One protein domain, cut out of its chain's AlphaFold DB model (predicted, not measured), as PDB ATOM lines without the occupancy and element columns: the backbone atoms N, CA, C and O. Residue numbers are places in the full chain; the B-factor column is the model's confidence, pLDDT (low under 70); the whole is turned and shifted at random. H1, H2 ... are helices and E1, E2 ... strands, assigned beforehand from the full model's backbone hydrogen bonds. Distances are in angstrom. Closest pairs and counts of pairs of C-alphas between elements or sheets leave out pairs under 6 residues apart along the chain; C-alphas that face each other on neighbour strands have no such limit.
ATOM      1  N   SER A   2     -52.392 -11.349 -11.350       48.31
ATOM      2  CA  SER A   2     -52.574 -10.334 -10.286       48.31
ATOM      3  C   SER A   2     -53.296 -10.841  -9.034       48.31
ATOM      4  O   SER A   2     -52.794 -10.668  -7.930       48.31
ATOM      5  N   ASP A   3     -54.431 -11.524  -9.204       49.72
ATOM      6  CA  ASP A   3     -55.241 -12.021  -8.080       49.72
ATOM      7  C   ASP A   3     -54.543 -13.105  -7.243       49.72
ATOM      8  O   ASP A   3     -54.857 -13.278  -6.072       49.72
ATOM      9  N   ILE A   4     -53.613 -13.852  -7.847       46.47
ATOM     10  CA  ILE A   4     -52.940 -14.998  -7.217       46.47
ATOM     11  C   ILE A   4     -51.615 -14.563  -6.578       46.47
ATOM     12  O   ILE A   4     -51.273 -15.042  -5.503       46.47
ATOM     13  N   THR A   5     -50.868 -13.661  -7.224       48.56
ATOM     14  CA  THR A   5     -49.547 -13.209  -6.754       48.56
ATOM     15  C   THR A   5     -49.602 -11.952  -5.888       48.56
ATOM     16  O   THR A   5     -48.624 -11.638  -5.218       48.56
ATOM     17  N   GLY A   6     -50.708 -11.201  -5.920       66.31
ATOM     18  CA  GLY A   6     -50.852  -9.944  -5.183       66.31
ATOM     19  C   GLY A   6     -50.035  -8.775  -5.746       66.31
ATOM     20  O   GLY A   6     -49.963  -7.733  -5.103       66.31
ATOM     21  N   CYS A   7     -49.451  -8.896  -6.944       61.69
ATOM     22  CA  CYS A   7     -48.553  -7.891  -7.539       61.69
ATOM     23  C   CYS A   7     -49.233  -6.578  -7.985       61.69
ATOM     24  O   CYS A   7     -48.602  -5.742  -8.628       61.69
ATOM     25  N   GLY A   8     -50.534  -6.416  -7.737       75.56
ATOM     26  CA  GLY A   8     -51.337  -5.325  -8.285       75.56
ATOM     27  C   GLY A   8     -51.768  -5.532  -9.750       75.56
ATOM     28  O   GLY A   8     -51.584  -6.614 -10.322       75.56
ATOM     29  N   PRO A   9     -52.417  -4.523 -10.360       78.12
ATOM     30  CA  PRO A   9     -52.951  -4.615 -11.719       78.12
ATOM     31  C   PRO A   9     -51.840  -4.776 -12.765       78.12
ATOM     32  O   PRO A   9     -50.893  -3.996 -12.794       78.12
ATOM     33  N   LEU A  10     -51.984  -5.761 -13.653       78.75
ATOM     34  CA  LEU A  10     -51.106  -5.952 -14.811       78.75
ATOM     35  C   LEU A  10     -51.714  -5.279 -16.051       78.75
ATOM     36  O   LEU A  10     -52.936  -5.200 -16.178       78.75
ATOM     37  N   ASN A  11     -50.865  -4.806 -16.965       86.06
ATOM     38  CA  ASN A  11     -51.292  -4.308 -18.276       86.06
ATOM     39  C   ASN A  11     -51.179  -5.407 -19.353       86.06
ATOM     40  O   ASN A  11     -50.818  -6.545 -19.064       86.06
ATOM     41  N   ASP A  12     -51.531  -5.072 -20.592       86.00
ATOM     42  CA  ASP A  12     -51.525  -5.968 -21.755       86.00
ATOM     43  C   ASP A  12     -50.182  -6.006 -22.508       86.00
ATOM     44  O   ASP A  12     -50.061  -6.683 -23.533       86.00
ATOM     45  N   LYS A  13     -49.154  -5.303 -22.013       81.56
ATOM     46  CA  LYS A  13     -47.826  -5.290 -22.628       81.56
ATOM     47  C   LYS A  13     -47.148  -6.640 -22.416       81.56
ATOM     48  O   LYS A  13     -46.916  -7.069 -21.289       81.56
ATOM     49  N   VAL A  14     -46.770  -7.280 -23.518       81.38
ATOM     50  CA  VAL A  14     -46.001  -8.525 -23.503       81.38
ATOM     51  C   VAL A  14     -44.510  -8.196 -23.508       81.38
ATOM     52  O   VAL A  14     -44.030  -7.512 -24.411       81.38
ATOM     53  N   ASP A  15     -43.793  -8.691 -22.501       80.19
ATOM     54  CA  ASP A  15     -42.333  -8.653 -22.399       80.19
ATOM     55  C   ASP A  15     -41.853 -10.089 -22.141       80.19
ATOM     56  O   ASP A  15     -42.154 -10.679 -21.099       80.19
ATOM     57  N   CYS A  16     -41.227 -10.702 -23.144       80.44
ATOM     58  CA  CYS A  16     -40.758 -12.081 -23.077       80.44
ATOM     59  C   CYS A  16     -39.505 -12.275 -23.932       80.44
ATOM     60  O   CYS A  16     -39.403 -11.741 -25.040       80.44
ATOM     61  N   ALA A  17     -38.595 -13.114 -23.449       81.44
ATOM     62  CA  ALA A  17     -37.427 -13.578 -24.183       81.44
ATOM     63  C   ALA A  17     -37.305 -15.100 -24.049       81.44
ATOM     64  O   ALA A  17     -37.810 -15.691 -23.094       81.44
ATOM     65  N   ALA A  18     -36.643 -15.733 -25.015       77.81
ATOM     66  CA  ALA A  18     -36.336 -17.157 -24.984       77.81
ATOM     67  C   ALA A  18     -34.819 -17.332 -24.983       77.81
ATOM     68  O   ALA A  18     -34.142 -16.883 -25.908       77.81
ATOM     69  N   ASN A  19     -34.312 -17.998 -23.950       79.44
ATOM     70  CA  ASN A  19     -32.888 -18.194 -23.719       79.44
ATOM     71  C   ASN A  19     -32.603 -19.688 -23.554       79.44
ATOM     72  O   ASN A  19     -33.384 -20.404 -22.928       79.44
ATOM     73  N   VAL A  20     -31.487 -20.154 -24.113       83.19
ATOM     74  CA  VAL A  20     -31.010 -21.532 -23.944       83.19
ATOM     75  C   VAL A  20     -29.726 -21.483 -23.135       83.19
ATOM     76  O   VAL A  20     -28.747 -20.872 -23.564       83.19
ATOM     77  N   TYR A  21     -29.747 -22.130 -21.973       70.94
ATOM     78  CA  TYR A  21     -28.610 -22.242 -21.071       70.94
ATOM     79  C   TYR A  21     -27.945 -23.599 -21.313       70.94
ATOM     80  O   TYR A  21     -28.484 -24.640 -20.953       70.94
ATOM     81  N   MET A  22     -26.806 -23.578 -22.000       70.94
ATOM     82  CA  MET A  22     -25.974 -24.757 -22.248       70.94
ATOM     83  C   MET A  22     -25.055 -25.015 -21.046       70.94
ATOM     84  O   MET A  22     -24.996 -24.201 -20.126       70.94
ATOM     85  N   ALA A  23     -24.317 -26.130 -21.060       56.44
ATOM     86  CA  ALA A  23     -23.291 -26.405 -20.058       56.44
ATOM     87  C   ALA A  23     -22.371 -25.185 -19.897       56.44
ATOM     88  O   ALA A  23     -21.784 -24.712 -20.874       56.44
ATOM     89  N   GLY A  24     -22.321 -24.666 -18.670       45.25
ATOM     90  CA  GLY A  24     -21.710 -23.380 -18.398       45.25
ATOM     91  C   GLY A  24     -22.503 -22.212 -18.954       45.25
ATOM     92  O   GLY A  24     -21.937 -21.452 -19.730       45.25
ATOM     93  N   CYS A  25     -23.770 -22.029 -18.564       63.41
ATOM     94  CA  CYS A  25     -24.521 -20.798 -18.817       63.41
ATOM     95  C   CYS A  25     -24.988 -20.059 -17.560       63.41
ATOM     96  O   CYS A  25     -25.111 -20.708 -16.535       63.41
ATOM     97  N   HIS A  26     -25.232 -18.729 -17.667       58.06
ATOM     98  CA  HIS A  26     -24.904 -17.683 -16.670       58.06
ATOM     99  C   HIS A  26     -25.758 -16.375 -16.719       58.06
ATOM    100  O   HIS A  26     -26.182 -16.019 -17.808       58.06
ATOM    101  N   LEU A  27     -25.994 -15.659 -15.598       69.25
ATOM    102  CA  LEU A  27     -26.889 -14.509 -15.363       69.25
ATOM    103  C   LEU A  27     -26.886 -14.103 -13.865       69.25
ATOM    104  O   LEU A  27     -27.802 -14.471 -13.155       69.25
ATOM    105  N   LEU A  28     -25.849 -13.395 -13.395       72.38
ATOM    106  CA  LEU A  28     -25.506 -12.983 -12.003       72.38
ATOM    107  C   LEU A  28     -26.594 -12.271 -11.145       72.38
ATOM    108  O   LEU A  28     -27.562 -11.799 -11.738       72.38
ATOM    109  N   PRO A  29     -26.430 -12.179  -9.784       73.12
ATOM    110  CA  PRO A  29     -27.454 -11.715  -8.837       73.12
ATOM    111  C   PRO A  29     -28.047 -10.374  -9.249       73.12
ATOM    112  O   PRO A  29     -27.340  -9.374  -9.260       73.12
ATOM    113  N   HIS A  30     -29.337 -10.334  -9.572       77.06
ATOM    114  CA  HIS A  30     -30.064  -9.096  -9.867       77.06
ATOM    115  C   HIS A  30     -31.502  -9.154  -9.364       77.06
ATOM    116  O   HIS A  30     -32.037 -10.240  -9.192       77.06
ATOM    117  N   ASP A  31     -32.138  -8.012  -9.113       78.56
ATOM    118  CA  ASP A  31     -33.474  -7.958  -8.505       78.56
ATOM    119  C   ASP A  31     -34.633  -7.829  -9.507       78.56
ATOM    120  O   ASP A  31     -35.797  -7.789  -9.111       78.56
ATOM    121  N   ASP A  32     -34.314  -7.804 -10.803       82.69
ATOM    122  CA  ASP A  32     -35.254  -7.686 -11.922       82.69
ATOM    123  C   ASP A  32     -36.083  -6.379 -11.956       82.69
ATOM    124  O   ASP A  32     -37.038  -6.242 -12.737       82.69
ATOM    125  N   VAL A  33     -35.695  -5.375 -11.155       80.75
ATOM    126  CA  VAL A  33     -36.371  -4.072 -11.063       80.75
ATOM    127  C   VAL A  33     -36.023  -3.206 -12.265       80.75
ATOM    128  O   VAL A  33     -35.121  -2.370 -12.247       80.75
ATOM    129  N   ILE A  34     -36.780  -3.390 -13.345       75.69
ATOM    130  CA  ILE A  34     -36.620  -2.606 -14.570       75.69
ATOM    131  C   ILE A  34     -37.962  -2.011 -14.992       75.69
ATOM    132  O   ILE A  34     -38.919  -2.717 -15.316       75.69
ATOM    133  N   GLY A  35     -38.017  -0.678 -15.041       86.06
ATOM    134  CA  GLY A  35     -39.145   0.080 -15.580       86.06
ATOM    135  C   GLY A  35     -40.467  -0.229 -14.876       86.06
ATOM    136  O   GLY A  35     -40.676   0.149 -13.731       86.06
ATOM    137  N   THR A  36     -41.384  -0.876 -15.595       83.12
ATOM    138  CA  THR A  36     -42.748  -1.174 -15.129       83.12
ATOM    139  C   THR A  36     -42.968  -2.663 -14.847       83.12
ATOM    140  O   THR A  36     -44.105  -3.130 -14.924       83.12
ATOM    141  N   ARG A  37     -41.900  -3.440 -14.627       82.31
ATOM    142  CA  ARG A  37     -42.011  -4.869 -14.302       82.31
ATOM    143  C   ARG A  37     -42.618  -5.047 -12.908       82.31
ATOM    144  O   ARG A  37     -42.210  -4.383 -11.963       82.31
ATOM    145  N   CYS A  38     -43.597  -5.944 -12.789       76.88
ATOM    146  CA  CYS A  38     -44.258  -6.270 -11.513       76.88
ATOM    147  C   CYS A  38     -44.161  -7.760 -11.155       76.88
ATOM    148  O   CYS A  38     -44.308  -8.135  -9.994       76.88
ATOM    149  N   ILE A  39     -43.937  -8.614 -12.151       73.19
ATOM    150  CA  ILE A  39     -43.790 -10.059 -12.009       73.19
ATOM    151  C   ILE A  39     -42.673 -10.502 -12.946       73.19
ATOM    152  O   ILE A  39     -42.716 -10.167 -14.133       73.19
ATOM    153  N   SER A  40     -41.764 -11.318 -12.424       79.38
ATOM    154  CA  SER A  40     -40.819 -12.099 -13.216       79.38
ATOM    155  C   SER A  40     -41.288 -13.541 -13.305       79.38
ATOM    156  O   SER A  40     -41.814 -14.106 -12.341       79.38
ATOM    157  N   TYR A  41     -41.129 -14.132 -14.486       76.75
ATOM    158  CA  TYR A  41     -41.469 -15.524 -14.731       76.75
ATOM    159  C   TYR A  41     -40.440 -16.181 -15.646       76.75
ATOM    160  O   TYR A  41     -39.949 -15.564 -16.590       76.75
ATOM    161  N   VAL A  42     -40.156 -17.455 -15.391       82.44
ATOM    162  CA  VAL A  42     -39.301 -18.301 -16.226       82.44
ATOM    163  C   VAL A  42     -40.041 -19.604 -16.485       82.44
ATOM    164  O   VAL A  42     -40.430 -20.291 -15.543       82.44
ATOM    165  N   ILE A  43     -40.259 -19.931 -17.760       75.81
ATOM    166  CA  ILE A  43     -40.805 -21.225 -18.185       75.81
ATOM    167  C   ILE A  43     -39.632 -22.085 -18.647       75.81
ATOM    168  O   ILE A  43     -38.939 -21.723 -19.599       75.81
ATOM    169  N   TYR A  44     -39.427 -23.223 -17.994       83.25
ATOM    170  CA  TYR A  44     -38.350 -24.143 -18.332       83.25
ATOM    171  C   TYR A  44     -38.804 -25.152 -19.385       83.25
ATOM    172  O   TYR A  44     -39.820 -25.831 -19.238       83.25
ATOM    173  N   LEU A  45     -38.030 -25.246 -20.463       85.69
ATOM    174  CA  LEU A  45     -38.268 -26.142 -21.596       85.69
ATOM    175  C   LEU A  45     -37.054 -27.069 -21.804       85.69
ATOM    176  O   LEU A  45     -36.515 -27.135 -22.907       85.69
ATOM    177  N   SER A  46     -36.589 -27.727 -20.733       85.56
ATOM    178  CA  SER A  46     -35.546 -28.772 -20.779       85.56
ATOM    179  C   SER A  46     -36.040 -30.053 -21.474       85.56
ATOM    180  O   SER A  46     -37.198 -30.131 -21.877       85.56
ATOM    181  N   ASP A  47     -35.172 -31.043 -21.694       86.38
ATOM    182  CA  ASP A  47     -35.594 -32.312 -22.302       86.38
ATOM    183  C   ASP A  47     -36.576 -33.046 -21.356       86.38
ATOM    184  O   ASP A  47     -36.236 -33.256 -20.194       86.38
ATOM    185  N   PRO A  48     -37.806 -33.396 -21.783       83.88
ATOM    186  CA  PRO A  48     -38.763 -34.111 -20.933       83.88
ATOM    187  C   PRO A  48     -38.326 -35.533 -20.559       83.88
ATOM    188  O   PRO A  48     -38.864 -36.081 -19.595       83.88
ATOM    189  N   ASP A  49     -37.408 -36.129 -21.324       88.44
ATOM    190  CA  ASP A  49     -36.962 -37.511 -21.145       88.44
ATOM    191  C   ASP A  49     -35.618 -37.612 -20.388       88.44
ATOM    192  O   ASP A  49     -35.201 -38.722 -20.046       88.44
ATOM    193  N   ASP A  50     -34.964 -36.478 -20.093       85.31
ATOM    194  CA  ASP A  50     -33.710 -36.390 -19.328       85.31
ATOM    195  C   ASP A  50     -33.921 -35.588 -18.032       85.31
ATOM    196  O   ASP A  50     -34.301 -34.414 -18.046       85.31
ATOM    197  N   GLU A  51     -33.726 -36.232 -16.882       84.62
ATOM    198  CA  GLU A  51     -34.001 -35.619 -15.581       84.62
ATOM    199  C   GLU A  51     -32.894 -34.626 -15.201       84.62
ATOM    200  O   GLU A  51     -31.743 -35.010 -15.012       84.62
ATOM    201  N   TRP A  52     -33.255 -33.352 -15.022       84.94
ATOM    202  CA  TRP A  52     -32.308 -32.314 -14.607       84.94
ATOM    203  C   TRP A  52     -31.967 -32.424 -13.118       84.94
ATOM    204  O   TRP A  52     -32.845 -32.317 -12.256       84.94
ATOM    205  N   THR A  53     -30.684 -32.566 -12.796       84.19
ATOM    206  CA  THR A  53     -30.191 -32.720 -11.424       84.19
ATOM    207  C   THR A  53     -29.416 -31.490 -10.949       84.19
ATOM    208  O   THR A  53     -29.046 -30.607 -11.719       84.19
ATOM    209  N   ALA A  54     -29.118 -31.424  -9.648       75.38
ATOM    210  CA  ALA A  54     -28.280 -30.354  -9.099       75.38
ATOM    211  C   ALA A  54     -26.843 -30.358  -9.660       75.38
ATOM    212  O   ALA A  54     -26.199 -29.313  -9.679       75.38
ATOM    213  N   ALA A  55     -26.341 -31.510 -10.122       79.62
ATOM    214  CA  ALA A  55     -25.003 -31.618 -10.703       79.62
ATOM    215  C   ALA A  55     -24.904 -30.958 -12.091       79.62
ATOM    216  O   ALA A  55     -23.810 -30.575 -12.500       79.62
ATOM    217  N   ASP A  56     -26.035 -30.790 -12.780       79.88
ATOM    218  CA  ASP A  56     -26.113 -30.166 -14.105       79.88
ATOM    219  C   ASP A  56     -26.074 -28.627 -14.033       79.88
ATOM    220  O   ASP A  56     -25.877 -27.949 -15.043       79.88
ATOM    221  N   GLY A  57     -26.226 -28.056 -12.831       85.12
ATOM    222  CA  GLY A  57     -26.249 -26.613 -12.601       85.12
ATOM    223  C   GLY A  57     -27.526 -25.947 -13.121       85.12
ATOM    224  O   GLY A  57     -28.586 -26.568 -13.197       85.12
ATOM    225  N   GLY A  58     -27.455 -24.650 -13.438       82.94
ATOM    226  CA  GLY A  58     -28.572 -23.902 -14.036       82.94
ATOM    227  C   GLY A  58     -29.794 -23.701 -13.130       82.94
ATOM    228  O   GLY A  58     -30.865 -23.347 -13.624       82.94
ATOM    229  N   ALA A  59     -29.656 -23.940 -11.824       83.69
ATOM    230  CA  ALA A  59     -30.716 -23.695 -10.856       83.69
ATOM    231  C   ALA A  59     -31.041 -22.198 -10.764       83.69
ATOM    232  O   ALA A  59     -30.145 -21.356 -10.813       83.69
ATOM    233  N   LEU A  60     -32.317 -21.868 -10.566       83.62
ATOM    234  CA  LEU A  60     -32.689 -20.553 -10.058       83.62
ATOM    235  C   LEU A  60     -32.316 -20.487  -8.578       83.62
ATOM    236  O   LEU A  60     -32.852 -21.241  -7.766       83.62
ATOM    237  N   GLU A  61     -31.410 -19.578  -8.251       85.81
ATOM    238  CA  GLU A  61     -30.920 -19.332  -6.898       85.81
ATOM    239  C   GLU A  61     -31.654 -18.144  -6.272       85.81
ATOM    240  O   GLU A  61     -31.759 -17.084  -6.892       85.81
ATOM    241  N   LEU A  62     -32.134 -18.306  -5.037       73.50
ATOM    242  CA  LEU A  62     -32.764 -17.238  -4.263       73.50
ATOM    243  C   LEU A  62     -31.901 -16.874  -3.058       73.50
ATOM    244  O   LEU A  62     -31.542 -17.724  -2.232       73.50
ATOM    245  N   TYR A  63     -31.619 -15.582  -2.953       85.69
ATOM    246  CA  TYR A  63     -30.759 -15.006  -1.936       85.69
ATOM    247  C   TYR A  63     -31.617 -14.332  -0.853       85.69
ATOM    248  O   TYR A  63     -32.506 -13.544  -1.187       85.69
ATOM    249  N   PRO A  64     -31.401 -14.624   0.443       79.56
ATOM    250  CA  PRO A  64     -32.003 -13.844   1.520       79.56
ATOM    251  C   PRO A  64     -31.641 -12.364   1.399       79.56
ATOM    252  O   PRO A  64     -30.526 -12.038   1.013       79.56
ATOM    253  N   SER A  65     -32.543 -11.474   1.803       76.38
ATOM    254  CA  SER A  65     -32.196 -10.072   2.048       76.38
ATOM    255  C   SER A  65     -31.675  -9.940   3.480       76.38
ATOM    256  O   SER A  65     -32.373 -10.317   4.425       76.38
ATOM    257  N   GLU A  66     -30.447  -9.445   3.641       74.31
ATOM    258  CA  GLU A  66     -29.887  -9.104   4.959       74.31
ATOM    259  C   GLU A  66     -30.382  -7.726   5.406       74.31
ATOM    260  O   GLU A  66     -30.759  -7.527   6.563       74.31
ATOM    261  N   SER A  67     -30.444  -6.795   4.456       74.19
ATOM    262  CA  SER A  67     -31.050  -5.474   4.589       74.19
ATOM    263  C   SER A  67     -31.628  -5.025   3.233       74.19
ATOM    264  O   SER A  67     -31.360  -5.658   2.204       74.19
ATOM    265  N   PRO A  68     -32.468  -3.971   3.191       72.25
ATOM    266  CA  PRO A  68     -33.026  -3.477   1.935       72.25
ATOM    267  C   PRO A  68     -31.918  -3.113   0.941       72.25
ATOM    268  O   PRO A  68     -31.084  -2.262   1.232       72.25
ATOM    269  N   GLY A  69     -31.910  -3.750  -0.230       69.44
ATOM    270  CA  GLY A  69     -30.882  -3.510  -1.252       69.44
ATOM    271  C   GLY A  69     -29.656  -4.414  -1.147       69.44
ATOM    272  O   GLY A  69     -28.834  -4.394  -2.058       69.44
ATOM    273  N   VAL A  70     -29.548  -5.231  -0.094       76.50
ATOM    274  CA  VAL A  70     -28.368  -6.061   0.171       76.50
ATOM    275  C   VAL A  70     -28.765  -7.541   0.266       76.50
ATOM    276  O   VAL A  70     -29.419  -7.949   1.237       76.50
ATOM    277  N   PRO A  71     -28.391  -8.370  -0.725       71.06
ATOM    278  CA  PRO A  71     -28.550  -9.811  -0.627       71.06
ATOM    279  C   PRO A  71     -27.460 -10.422   0.260       71.06
ATOM    280  O   PRO A  71     -26.315  -9.973   0.258       71.06
ATOM    281  N   ALA A  72     -27.798 -11.501   0.960       71.06
ATOM    282  CA  ALA A  72     -26.817 -12.361   1.605       71.06
ATOM    283  C   ALA A  72     -25.875 -12.975   0.559       71.06
ATOM    284  O   ALA A  72     -26.258 -13.186  -0.589       71.06
ATOM    285  N   LEU A  73     -24.658 -13.334   0.967       76.38
ATOM    286  CA  LEU A  73     -23.655 -13.904   0.056       76.38
ATOM    287  C   LEU A  73     -23.974 -15.334  -0.409       76.38
ATOM    288  O   LEU A  73     -23.443 -15.780  -1.424       76.38
ATOM    289  N   VAL A  74     -24.802 -16.067   0.338       70.62
ATOM    290  CA  VAL A  74     -25.089 -17.487   0.092       70.62
ATOM    291  C   VAL A  74     -26.576 -17.664  -0.228       70.62
ATOM    292  O   VAL A  74     -27.414 -17.296   0.605       70.62
ATOM    293  N   PRO A  75     -26.936 -18.250  -1.385       73.44
ATOM    294  CA  PRO A  75     -28.324 -18.567  -1.685       73.44
ATOM    295  C   PRO A  75     -28.825 -19.662  -0.743       73.44
ATOM    296  O   PRO A  75     -28.113 -20.614  -0.420       73.44
ATOM    297  N   THR A  76     -30.065 -19.529  -0.283       78.12
ATOM    298  CA  THR A  76     -30.659 -20.467   0.688       78.12
ATOM    299  C   THR A  76     -31.776 -21.311   0.095       78.12
ATOM    300  O   THR A  76     -32.184 -22.299   0.709       78.12
ATOM    301  N   ALA A  77     -32.253 -20.961  -1.101       69.00
ATOM    302  CA  ALA A  77     -33.239 -21.737  -1.835       69.00
ATOM    303  C   ALA A  77     -32.859 -21.856  -3.314       69.00
ATOM    304  O   ALA A  77     -32.310 -20.933  -3.911       69.00
ATOM    305  N   PHE A  78     -33.178 -23.017  -3.886       82.44
ATOM    306  CA  PHE A  78     -32.815 -23.403  -5.245       82.44
ATOM    307  C   PHE A  78     -34.020 -24.048  -5.929       82.44
ATOM    308  O   PHE A  78     -34.694 -24.888  -5.326       82.44
ATOM    309  N   ALA A  79     -34.268 -23.698  -7.188       77.00
ATOM    310  CA  ALA A  79     -35.252 -24.369  -8.033       77.00
ATOM    311  C   ALA A  79     -34.578 -24.904  -9.302       77.00
ATOM    312  O   ALA A  79     -33.982 -24.144 -10.064       77.00
ATOM    313  N   LEU A  80     -34.662 -26.219  -9.523       83.44
ATOM    314  CA  LEU A  80     -34.068 -26.867 -10.692       83.44
ATOM    315  C   LEU A  80     -34.937 -26.664 -11.949       83.44
ATOM    316  O   LEU A  80     -36.168 -26.752 -11.856       83.44
ATOM    317  N   PRO A  81     -34.322 -26.436 -13.125       76.12
ATOM    318  CA  PRO A  81     -35.021 -26.195 -14.384       76.12
ATOM    319  C   PRO A  81     -35.611 -27.496 -14.959       76.12
ATOM    320  O   PRO A  81     -35.045 -28.155 -15.831       76.12
ATOM    321  N   THR A  82     -36.790 -27.871 -14.469       76.94
ATOM    322  CA  THR A  82     -37.520 -29.076 -14.902       76.94
ATOM    323  C   THR A  82     -38.465 -28.773 -16.066       76.94
ATOM    324  O   THR A  82     -39.067 -27.698 -16.111       76.94
ATOM    325  N   TYR A  83     -38.613 -29.698 -17.022       81.81
ATOM    326  CA  TYR A  83     -39.443 -29.466 -18.207       81.81
ATOM    327  C   TYR A  83     -40.877 -29.077 -17.832       81.81
ATOM    328  O   TYR A  83     -41.506 -29.697 -16.972       81.81
ATOM    329  N   ASN A  84     -41.405 -28.059 -18.516       70.38
ATOM    330  CA  ASN A  84     -42.763 -27.547 -18.340       70.38
ATOM    331  C   ASN A  84     -43.052 -27.043 -16.910       70.38
ATOM    332  O   ASN A  84     -44.204 -27.006 -16.473       70.38
ATOM    333  N   SER A  85     -42.007 -26.641 -16.181       68.75
ATOM    334  CA  SER A  85     -42.134 -25.946 -14.901       68.75
ATOM    335  C   SER A  85     -42.062 -24.428 -15.084       68.75
ATOM    336  O   SER A  85     -41.484 -23.914 -16.046       68.75
ATOM    337  N   LEU A  86     -42.695 -23.704 -14.160       56.25
ATOM    338  CA  LEU A  86     -42.750 -22.246 -14.139       56.25
ATOM    339  C   LEU A  86     -42.237 -21.744 -12.789       56.25
ATOM    340  O   LEU A  86     -42.870 -21.996 -11.763       56.25
ATOM    341  N   ALA A  87     -41.137 -20.996 -12.802       53.72
ATOM    342  CA  ALA A  87     -40.740 -20.161 -11.673       53.72
ATOM    343  C   ALA A  87     -41.386 -18.779 -11.832       53.72
ATOM    344  O   ALA A  87     -41.323 -18.187 -12.905       53.72
ATOM    345  N   LEU A  88     -42.042 -18.281 -10.784       63.31
ATOM    346  CA  LEU A  88     -42.812 -17.037 -10.801       63.31
ATOM    347  C   LEU A  88     -42.612 -16.307  -9.475       63.31
ATOM    348  O   LEU A  88     -42.897 -16.883  -8.424       63.31
ATOM    349  N   PHE A  89     -42.180 -15.049  -9.510       68.06
ATOM    350  CA  PHE A  89     -42.015 -14.241  -8.300       68.06
ATOM    351  C   PHE A  89     -42.320 -12.752  -8.540       68.06
ATOM    352  O   PHE A  89     -42.148 -12.252  -9.656       68.06
ATOM    353  N   PRO A  90     -42.816 -12.024  -7.519       67.38
ATOM    354  CA  PRO A  90     -42.955 -10.573  -7.591       67.38
ATOM    355  C   PRO A  90     -41.585  -9.895  -7.656       67.38
ATOM    356  O   PRO A  90     -40.669 -10.281  -6.931       67.38
ATOM    357  N   VAL A  91     -41.474  -8.852  -8.477       53.62
ATOM    358  CA  VAL A  91     -40.287  -7.988  -8.505       53.62
ATOM    359  C   VAL A  91     -40.345  -7.054  -7.299       53.62
ATOM    360  O   VAL A  91     -41.316  -6.310  -7.139       53.62
ATOM    361  N   ALA A  92     -39.328  -7.108  -6.442       55.59
ATOM    362  CA  ALA A  92     -39.277  -6.369  -5.188       55.59
ATOM    363  C   ALA A  92     -37.908  -5.681  -5.028       55.59
ATOM    364  O   ALA A  92     -36.905  -6.371  -4.821       55.59
ATOM    365  N   PRO A  93     -37.854  -4.334  -5.092       56.44
ATOM    366  CA  PRO A  93     -36.605  -3.590  -4.995       56.44
ATOM    367  C   PRO A  93     -35.784  -3.928  -3.766       56.44
ATOM    368  O   PRO A  93     -36.274  -3.848  -2.639       56.44
ATOM    369  N   GLY A  94     -34.534  -4.323  -4.012       45.97
ATOM    370  CA  GLY A  94     -33.600  -4.696  -2.962       45.97
ATOM    371  C   GLY A  94     -33.925  -5.999  -2.230       45.97
ATOM    372  O   GLY A  94     -33.381  -6.223  -1.149       45.97
ATOM    373  N   ILE A  95     -34.809  -6.836  -2.784       52.19
ATOM    374  CA  ILE A  95     -35.221  -8.116  -2.191       52.19
ATOM    375  C   ILE A  95     -35.059  -9.277  -3.188       52.19
ATOM    376  O   ILE A  95     -34.637 -10.356  -2.787       52.19
ATOM    377  N   SER A  96     -35.359  -9.098  -4.479       42.69
ATOM    378  CA  SER A  96     -35.475 -10.209  -5.448       42.69
ATOM    379  C   SER A  96     -34.184 -10.629  -6.193       42.69
ATOM    380  O   SER A  96     -34.258 -10.972  -7.369       42.69
ATOM    381  N   PHE A  97     -33.008 -10.624  -5.547       41.22
ATOM    382  CA  PHE A  97     -31.691 -10.902  -6.174       41.22
ATOM    383  C   PHE A  97     -31.493 -12.356  -6.702       41.22
ATOM    384  O   PHE A  97     -31.794 -13.295  -5.967       41.22
ATOM    385  N   HIS A  98     -30.936 -12.559  -7.921       51.62
ATOM    386  CA  HIS A  98     -30.706 -13.904  -8.534       51.62
ATOM    387  C   HIS A  98     -29.622 -14.030  -9.647       51.62
ATOM    388  O   HIS A  98     -29.500 -13.102 -10.440       51.62
ATOM    389  N   SER A  99     -28.842 -15.140  -9.693       46.72
ATOM    390  CA  SER A  99     -27.546 -15.337 -10.414       46.72
ATOM    391  C   SER A  99     -27.407 -16.545 -11.370       46.72
ATOM    392  O   SER A  99     -28.152 -17.498 -11.191       46.72
ATOM    393  N   VAL A 100     -26.418 -16.561 -12.308       53.88
ATOM    394  CA  VAL A 100     -25.961 -17.719 -13.117       53.88
ATOM    395  C   VAL A 100     -24.450 -17.499 -13.562       53.88
ATOM    396  O   VAL A 100     -24.098 -16.339 -13.698       53.88
ATOM    397  N   GLN A 101     -23.597 -18.550 -13.769       51.00
ATOM    398  CA  GLN A 101     -22.170 -18.789 -14.258       51.00
ATOM    399  C   GLN A 101     -21.811 -19.461 -15.646       51.00
ATOM    400  O   GLN A 101     -22.456 -20.442 -15.967       51.00
TER     401      GLN A 101
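AT A GLANCE: This is residues 2 to 101 of the 363 residues of the protein "Ofd1_CTDD domain-containing protein" of Aphanomyces astaci (UniProt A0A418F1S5). There is little regular structure: loops wind round two small strand pairs, E1 with E5 and E2 with E4, and the unnamed residues 6 to 38 run along one side of them. The 100 printed residues hold H1, then E1 to E5; both sheets are antiparallel, the class is mostly strand, and named elements hold 25 residues. The whole is compact, with a radius of gyration of the C-alphas of 14.4 A and spans of 38 by 34 by 21 A.

HOW THE PARTS SIT: E1, residues 39 to 44, and E5, residues 85 to 90, are antiparallel; N 42 and O 87 are within hydrogen-bond range at 2.8 A. E2, residues 60 to 62, and E4, residues 77 to 79, are antiparallel, N 60 and O 79 within range at 2.9 A. E2 runs on into E3, residues 65 to 67, at 34 degrees. H1, residues 2 to 5, is too short for an O i to N i+4 pair.

IN THESE COORDINATES: E1, 16.4 A long, begins at C-alpha 39 (-43.790, -10.059, -12.009); E5, 17.0 A, ends at C-alpha 90 (-42.955, -10.573, -7.591).

THE WHOLE: The printed part has no cut. The links H1 to E1 and E1 to E2 are long. Residues 85 to 101 are among those with pLDDT under 70.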